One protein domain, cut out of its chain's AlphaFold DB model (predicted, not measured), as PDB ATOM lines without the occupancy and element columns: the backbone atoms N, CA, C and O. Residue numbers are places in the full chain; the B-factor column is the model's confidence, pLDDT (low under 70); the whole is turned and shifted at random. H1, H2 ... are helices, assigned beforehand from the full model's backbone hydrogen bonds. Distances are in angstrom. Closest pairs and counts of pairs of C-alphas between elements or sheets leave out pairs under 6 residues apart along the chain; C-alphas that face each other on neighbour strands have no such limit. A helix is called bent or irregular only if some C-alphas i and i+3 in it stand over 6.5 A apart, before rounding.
ATOM      1  N   ARG A 123     101.179 143.783 171.916       87.44
ATOM      2  CA  ARG A 123     101.326 144.011 173.363       87.44
ATOM      3  C   ARG A 123     102.779 143.908 173.817       87.44
ATOM      4  O   ARG A 123     103.210 144.699 174.647       87.44
ATOM      5  N   GLU A 124     103.526 142.958 173.261       86.94
ATOM      6  CA  GLU A 124     104.940 142.780 173.566       86.94
ATOM      7  C   GLU A 124     105.755 143.981 173.073       86.94
ATOM      8  O   GLU A 124     106.526 144.558 173.837       86.94
ATOM      9  N   VAL A 125     105.519 144.430 171.836       88.94
ATOM     10  CA  VAL A 125     106.183 145.617 171.272       88.94
ATOM     11  C   VAL A 125     105.900 146.864 172.114       88.94
ATOM     12  O   VAL A 125     106.818 147.619 172.436       88.94
ATOM     13  N   GLU A 126     104.644 147.074 172.513       91.81
ATOM     14  CA  GLU A 126     104.248 148.197 173.369       91.81
ATOM     15  C   GLU A 126     104.934 148.128 174.743       91.81
ATOM     16  O   GLU A 126     105.480 149.132 175.207       91.81
ATOM     17  N   ALA A 127     104.984 146.949 175.371       87.38
ATOM     18  CA  ALA A 127     105.660 146.754 176.651       87.38
ATOM     19  C   ALA A 127     107.170 147.040 176.560       87.38
ATOM     20  O   ALA A 127     107.721 147.754 177.405       87.38
ATOM     21  N   GLN A 128     107.833 146.549 175.509       87.12
ATOM     22  CA  GLN A 128     109.249 146.825 175.255       87.12
ATOM     23  C   GLN A 128     109.502 148.325 175.053       87.12
ATOM     24  O   GLN A 128     110.462 148.874 175.598       87.12
ATOM     25  N   PHE A 129     108.632 149.010 174.311       90.19
ATOM     26  CA  PHE A 129     108.746 150.445 174.067       90.19
ATOM     27  C   PHE A 129     108.586 151.268 175.353       90.19
ATOM     28  O   PHE A 129     109.421 152.125 175.653       90.19
ATOM     29  N   VAL A 130     107.565 150.962 176.162       91.38
ATOM     30  CA  VAL A 130     107.340 151.611 177.464       91.38
ATOM     31  C   VAL A 130     108.533 151.396 178.394       91.38
ATOM     32  O   VAL A 130     109.008 152.349 179.013       91.38
ATOM     33  N   SER A 131     109.058 150.172 178.463       88.12
ATOM     34  CA  SER A 131     110.226 149.851 179.287       88.12
ATOM     35  C   SER A 131     111.457 150.675 178.894       88.12
ATOM     36  O   SER A 131     112.107 151.263 179.761       88.12
ATOM     37  N   ARG A 132     111.732 150.818 177.590       89.38
ATOM     38  CA  ARG A 132     112.843 151.644 177.086       89.38
ATOM     39  C   ARG A 132     112.686 153.120 177.449       89.38
ATOM     40  O   ARG A 132     113.648 153.747 177.886       89.38
ATOM     41  N   ILE A 133     111.478 153.674 177.321       91.94
ATOM     42  CA  ILE A 133     111.199 155.064 177.721       91.94
ATOM     43  C   ILE A 133     111.418 155.251 179.223       91.94
ATOM     44  O   ILE A 133     112.031 156.234 179.646       91.94
ATOM     45  N   LEU A 134     110.934 154.313 180.040       90.19
ATOM     46  CA  LEU A 134     111.113 154.368 181.489       90.19
ATOM     47  C   LEU A 134     112.591 154.297 181.881       90.19
ATOM     48  O   LEU A 134     113.004 155.070 182.745       90.19
ATOM     49  N   ALA A 135     113.386 153.453 181.221       88.69
ATOM     50  CA  ALA A 135     114.826 153.370 181.449       88.69
ATOM     51  C   ALA A 135     115.527 154.708 181.158       88.69
ATOM     52  O   ALA A 135     116.302 155.191 181.984       88.69
ATOM     53  N   VAL A 136     115.192 155.365 180.039       92.88
ATOM     54  CA  VAL A 136     115.737 156.692 179.699       92.88
ATOM     55  C   VAL A 136     115.330 157.733 180.735       92.88
ATOM     56  O   VAL A 136     116.179 158.461 181.246       92.88
ATOM     57  N   LYS A 137     114.046 157.776 181.106       95.81
ATOM     58  CA  LYS A 137     113.541 158.691 182.137       95.81
ATOM     59  C   LYS A 137     114.284 158.507 183.463       95.81
ATOM     60  O   LYS A 137     114.706 159.488 184.069       95.81
ATOM     61  N   GLN A 138     114.428 157.267 183.924       94.19
ATOM     62  CA  GLN A 138     115.123 156.952 185.172       94.19
ATOM     63  C   GLN A 138     116.603 157.334 185.100       94.19
ATOM     64  O   GLN A 138     117.110 157.943 186.038       94.19
ATOM     65  N   GLY A 139     117.269 157.053 183.980       94.69
ATOM     66  CA  GLY A 139     118.663 157.429 183.776       94.69
ATOM     67  C   GLY A 139     118.886 158.941 183.745       94.69
ATOM     68  O   GLY A 139     119.817 159.422 184.380       94.69
ATOM     69  N   LEU A 140     117.995 159.719 183.118       96.44
ATOM     70  CA  LEU A 140     118.050 161.189 183.152       96.44
ATOM     71  C   LEU A 140     117.868 161.746 184.572       96.44
ATOM     72  O   LEU A 140     118.580 162.661 184.983       96.44
ATOM     73  N   LEU A 141     116.943 161.177 185.349       97.19
ATOM     74  CA  LEU A 141     116.756 161.563 186.752       97.19
ATOM     75  C   LEU A 141     117.966 161.186 187.621       97.19
ATOM     76  O   LEU A 141     118.316 161.930 188.538       97.19
ATOM     77  N   ALA A 142     118.608 160.050 187.339       95.88
ATOM     78  CA  ALA A 142     119.830 159.628 188.013       95.88
ATOM     79  C   ALA A 142     121.010 160.546 187.664       95.88
ATOM     80  O   ALA A 142     121.706 160.996 188.570       95.88
ATOM     81  N   LEU A 143     121.176 160.899 186.386       95.94
ATOM     82  CA  LEU A 143     122.168 161.858 185.889       95.94
ATOM     83  C   LEU A 143     122.093 163.193 186.632       95.94
ATOM     84  O   LEU A 143     123.107 163.675 187.130       95.94
ATOM     85  N   ALA A 144     120.890 163.755 186.776       96.12
ATOM     86  CA  ALA A 144     120.686 165.028 187.468       96.12
ATOM     87  C   ALA A 144     121.191 165.012 188.924       96.12
ATOM     88  O   ALA A 144     121.636 166.034 189.439       96.12
ATOM     89  N   ARG A 145     121.141 163.850 189.589       96.75
ATOM     90  CA  ARG A 145     121.615 163.670 190.971       96.75
ATOM     91  C   ARG A 145     123.079 163.225 191.046       96.75
ATOM     92  O   ARG A 145     123.757 163.557 192.013       96.75
ATOM     93  N   GLY A 146     123.554 162.470 190.057       96.56
ATOM     94  CA  GLY A 146     124.871 161.832 190.050       96.56
ATOM     95  C   GLY A 146     125.984 162.654 189.402       96.56
ATOM     96  O   GLY A 146     127.147 162.458 189.751       96.56
ATOM     97  N   LEU A 147     125.656 163.581 188.493       96.69
ATOM     98  CA  LEU A 147     126.643 164.450 187.846       96.69
ATOM     99  C   LEU A 147     127.260 165.491 188.794       96.69
ATOM    100  O   LEU A 147     128.487 165.577 188.824       96.69
ATOM    101  N   PRO A 148     126.492 166.258 189.600       97.06
ATOM    102  CA  PRO A 148     127.059 167.334 190.417       97.06
ATOM    103  C   PRO A 148     128.267 166.939 191.293       97.06
ATOM    104  O   PRO A 148     129.277 167.641 191.231       97.06
ATOM    105  N   PRO A 149     128.249 165.822 192.056       97.31
ATOM    106  CA  PRO A 149     129.406 165.434 192.867       97.31
ATOM    107  C   PRO A 149     130.624 164.997 192.039       97.31
ATOM    108  O   PRO A 149     131.737 165.041 192.547       97.31
ATOM    109  N   GLN A 150     130.448 164.590 190.779       95.94
ATOM    110  CA  GLN A 150     131.565 164.252 189.888       95.94
ATOM    111  C   GLN A 150     132.190 165.504 189.264       95.94
ATOM    112  O   GLN A 150     133.399 165.563 189.054       95.94
ATOM    113  N   LEU A 151     131.370 166.521 188.992       97.06
ATOM    114  CA  LEU A 151     131.803 167.755 188.339       97.06
ATOM    115  C   LEU A 151     132.457 168.752 189.304       97.06
ATOM    116  O   LEU A 151     133.219 169.602 188.855       97.06
ATOM    117  N   ILE A 152     132.223 168.637 190.619       97.31
ATOM    118  CA  ILE A 152     132.732 169.589 191.626       97.31
ATOM    119  C   ILE A 152     134.265 169.725 191.642       97.31
ATOM    120  O   ILE A 152     134.793 170.756 192.049       97.31
ATOM    121  N   HIS A 153     134.982 168.688 191.208       94.69
ATOM    122  CA  HIS A 153     136.446 168.672 191.172       94.69
ATOM    123  C   HIS A 153     137.031 169.017 189.798       94.69
ATOM    124  O   HIS A 153     138.243 169.206 189.700       94.69
ATOM    125  N   CYS A 154     136.197 169.112 188.759       96.75
ATOM    126  CA  CYS A 154     136.640 169.466 187.416       96.75
ATOM    127  C   CYS A 154     136.978 170.956 187.367       96.75
ATOM    128  O   CYS A 154     136.189 171.792 187.812       96.75
ATOM    129  N   ARG A 155     138.152 171.290 186.832       95.31
ATOM    130  CA  ARG A 155     138.609 172.687 186.728       95.31
ATOM    131  C   ARG A 155     138.423 173.252 185.331       95.31
ATOM    132  O   ARG A 155     138.296 174.464 185.182       95.31
ATOM    133  N   GLU A 156     138.390 172.379 184.330       97.62
ATOM    134  CA  GLU A 156     138.242 172.751 182.929       97.62
ATOM    135  C   GLU A 156     136.917 172.245 182.359       97.62
ATOM    136  O   GLU A 156     136.456 171.145 182.665       97.62
ATOM    137  N   GLU A 157     136.328 173.032 181.459       97.62
ATOM    138  CA  GLU A 157     135.097 172.670 180.750       97.62
ATOM    139  C   GLU A 157     135.242 171.343 179.991       97.62
ATOM    140  O   GLU A 157     134.333 170.516 180.006       97.62
ATOM    141  N   ARG A 158     136.420 171.084 179.406       97.19
ATOM    142  CA  ARG A 158     136.713 169.834 178.687       97.19
ATOM    143  C   ARG A 158     136.606 168.599 179.581       97.19
ATOM    144  O   ARG A 158     136.112 167.570 179.134       97.19
ATOM    145  N   GLU A 159     137.048 168.688 180.835       96.88
ATOM    146  CA  GLU A 159     136.937 167.580 181.793       96.88
ATOM    147  C   GLU A 159     135.466 167.286 182.111       96.88
ATOM    148  O   GLU A 159     135.045 166.126 182.119       96.88
ATOM    149  N   MET A 160     134.669 168.342 182.299       97.31
ATOM    150  CA  MET A 160     133.228 168.222 182.524       97.31
ATOM    151  C   MET A 160     132.530 167.596 181.315       97.31
ATOM    152  O   MET A 160     131.713 166.688 181.476       97.31
ATOM    153  N   GLU A 161     132.885 168.036 180.107       97.69
ATOM    154  CA  GLU A 161     132.328 167.526 178.855       97.69
ATOM    155  C   GLU A 161     132.576 166.020 178.702       97.69
ATOM    156  O   GLU A 161     131.655 165.267 178.384       97.69
ATOM    157  N   VAL A 162     133.796 165.555 178.999       98.00
ATOM    158  CA  VAL A 162     134.155 164.129 178.945       98.00
ATOM    159  C   VAL A 162     133.290 163.300 179.897       98.00
ATOM    160  O   VAL A 162     132.805 162.234 179.508       98.00
ATOM    161  N   ILE A 163     133.063 163.776 181.126       97.25
ATOM    162  CA  ILE A 163     132.211 163.084 182.104       97.25
ATOM    163  C   ILE A 163     130.764 163.042 181.613       97.25
ATOM    164  O   ILE A 163     130.162 161.970 181.576       97.25
ATOM    165  N   VAL A 164     130.212 164.180 181.186       96.94
ATOM    166  CA  VAL A 164     128.826 164.254 180.706       96.94
ATOM    167  C   VAL A 164     128.618 163.342 179.496       96.94
ATOM    168  O   VAL A 164     127.680 162.546 179.495       96.94
ATOM    169  N   HIS A 165     129.510 163.379 178.500       97.69
ATOM    170  CA  HIS A 165     129.427 162.495 177.331       97.69
ATOM    171  C   HIS A 165     129.524 161.022 177.705       97.69
ATOM    172  O   HIS A 165     128.804 160.206 177.128       97.69
ATOM    173  N   ARG A 166     130.381 160.658 178.668       97.38
ATOM    174  CA  ARG A 166     130.492 159.276 179.151       97.38
ATOM    175  C   ARG A 166     129.165 158.793 179.732       97.38
ATOM    176  O   ARG A 166     128.696 157.720 179.356       97.38
ATOM    177  N   GLU A 167     128.550 159.579 180.609       96.69
ATOM    178  CA  GLU A 167     127.290 159.195 181.249       96.69
ATOM    179  C   GLU A 167     126.120 159.168 180.247       96.69
ATOM    180  O   GLU A 167     125.313 158.236 180.249       96.69
ATOM    181  N   VAL A 168     126.055 160.138 179.327       95.94
ATOM    182  CA  VAL A 168     125.056 160.158 178.243       95.94
ATOM    183  C   VAL A 168     125.225 158.953 177.322       95.94
ATOM    184  O   VAL A 168     124.235 158.309 176.971       95.94
ATOM    185  N   ARG A 169     126.462 158.592 176.960       95.88
ATOM    186  CA  ARG A 169     126.735 157.386 176.170       95.88
ATOM    187  C   ARG A 169     126.267 156.131 176.905       95.88
ATOM    188  O   ARG A 169     125.609 155.303 176.286       95.88
ATOM    189  N   GLY A 170     126.509 156.033 178.213       92.38
ATOM    190  CA  GLY A 170     125.992 154.937 179.035       92.38
ATOM    191  C   GLY A 170     124.463 154.829 178.996       92.38
ATOM    192  O   GLY A 170     123.917 153.732 178.872       92.38
ATOM    193  N   LEU A 171     123.757 155.964 179.016       93.38
ATOM    194  CA  LEU A 171     122.300 155.995 178.891       93.38
ATOM    195  C   LEU A 171     121.811 155.543 177.505       93.38
ATOM    196  O   LEU A 171     120.856 154.771 177.404       93.38
ATOM    197  N   LEU A 172     122.466 156.008 176.439       92.69
ATOM    198  CA  LEU A 172     122.150 155.607 175.065       92.69
ATOM    199  C   LEU A 172     122.407 154.113 174.842       92.69
ATOM    200  O   LEU A 172     121.586 153.428 174.232       92.69
ATOM    201  N   GLU A 173     123.501 153.587 175.393       90.69
ATOM    202  CA  GLU A 173     123.791 152.157 175.375       90.69
ATOM    203  C   GLU A 173     122.692 151.366 176.091       90.69
ATOM    204  O   GLU A 173     122.179 150.400 175.527       90.69
ATOM    205  N   ALA A 174     122.258 151.801 177.279       86.25
ATOM    206  CA  ALA A 174     121.166 151.160 178.009       86.25
ATOM    207  C   ALA A 174     119.843 151.148 177.218       86.25
ATOM    208  O   ALA A 174     119.133 150.145 177.237       86.25
ATOM    209  N   PHE A 175     119.535 152.214 176.474       88.12
ATOM    210  CA  PHE A 175     118.362 152.280 175.593       88.12
ATOM    211  C   PHE A 175     118.465 151.349 174.371       88.12
ATOM    212  O   PHE A 175     117.459 150.803 173.903       88.12
ATOM    213  N   SER A 176     119.677 151.184 173.837       87.94
ATOM    214  CA  SER A 176     119.942 150.351 172.660       87.94
ATOM    215  C   SER A 176     119.959 148.850 172.961       87.94
ATOM    216  O   SER A 176     119.741 148.045 172.054       87.94
ATOM    217  N   ARG A 177     120.192 148.460 174.223       83.81
ATOM    218  CA  ARG A 177     120.255 147.050 174.617       83.81
ATOM    219  C   ARG A 177     118.903 146.354 174.407       83.81
ATOM    220  O   ARG A 177     117.858 146.928 174.722       83.81
ATOM    221  N   PRO A 178     118.903 145.108 173.897       73.06
ATOM    222  CA  PRO A 178     117.693 144.300 173.862       73.06
ATOM    223  C   PRO A 178     117.208 144.058 175.296       73.06
ATOM    224  O   PRO A 178     118.019 143.887 176.211       73.06
ATOM    225  N   LEU A 179     115.886 144.066 175.501       65.62
ATOM    226  CA  LEU A 179     115.336 143.717 176.806       65.62
ATOM    227  C   LEU A 179     115.767 142.287 177.171       65.62
ATOM    228  O   LEU A 179     115.781 141.420 176.296       65.62
ATOM    229  N   PRO A 180     116.096 142.017 178.445       64.56
ATOM    230  CA  PRO A 180     116.358 140.654 178.879       64.56
ATOM    231  C   PRO A 180     115.124 139.779 178.608       64.56
ATOM    232  O   PRO A 180     114.005 140.181 178.934       64.56
ATOM    233  N   GLU A 181     115.334 138.573 178.062       59.34
ATOM    234  CA  GLU A 181     114.282 137.614 177.647       59.34
ATOM    235  C   GLU A 181     113.185 137.401 178.701       59.34
ATOM    236  O   GLU A 181     112.024 137.155 178.383       59.34
ATOM    237  N   ARG A 182     113.535 137.556 179.980       53.78
ATOM    238  CA  ARG A 182     112.637 137.368 181.125       53.78
ATOM    239  C   ARG A 182     111.459 138.347 181.156       53.78
ATOM    240  O   ARG A 182     110.424 137.997 181.702       53.78
ATOM    241  N   LEU A 183     111.589 139.537 180.562       54.16
ATOM    242  CA  LEU A 183     110.494 140.515 180.479       54.16
ATOM    243  C   LEU A 183     109.535 140.250 179.304       54.16
ATOM    244  O   LEU A 183     108.420 140.761 179.322       54.16
TER     245      LEU A 183
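What this domain is: This is residues 123 to 183 of the 201 residues of an uncharacterized protein of Deltaproteobacteria bacterium RBG_13_58_19 (UniProt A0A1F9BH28). This is a long, slender helical hairpin: H1 and H2 run side by side and opposite ways, joined by a tight turn at one end. H1, the longer one, has a kink near residue 145, and after H2 a tail, residues 177 to 183, leads on toward the end where H1 begins. The printed part has 61 residues with two named helices, H1 then H2, and no named strand; the class is all helix. The outline is a rod, with C-alphas spanning 49 by 17 by 15 A, and the whole is loose, with a radius of gyration of the C-alphas of 14.7 A.

Where its parts are: H1 takes residues 123 to 151 and measures 41.4 A from first to last C-alpha; it begins at C-alpha 123, (101.326, 144.011, 173.363), and ends at C-alpha 151, (131.803, 167.755, 188.339). It has a kink of 37 degrees near residue 145. H1 is irregular, but only just: C-alphas 145 and 148 are 6.6 A apart. H2 takes residues 157 to 176, measures 28.2 A and ends at C-alpha 176, (119.942, 150.351, 172.660).

How they stand to each other: H1 and H2 form a helical hairpin and touch, with 15 pairs of C-alphas within 8 A. Their closest C-alphas are those of Arg 132 and Phe 175, 5.8 A apart. Their lines stand at a shallow tilt of 18 degrees, opposite ways, and their centres are 13.4 A apart. In H2 every O i to N i+4 pair is within hydrogen-bond range; in H1, 21 of 25 are.

The domain as a whole: The two C-alphas farthest apart are those of Arg 123 and Arg 155, at 48.9 A. The C-alphas of Arg 123 and Leu 183, first and last printed, are 12.1 A apart. The link from H1 to H2, five residues, is tight. The printed part has no cut. Its mean pLDDT is 90.6, with residues 179 to 183 under 70.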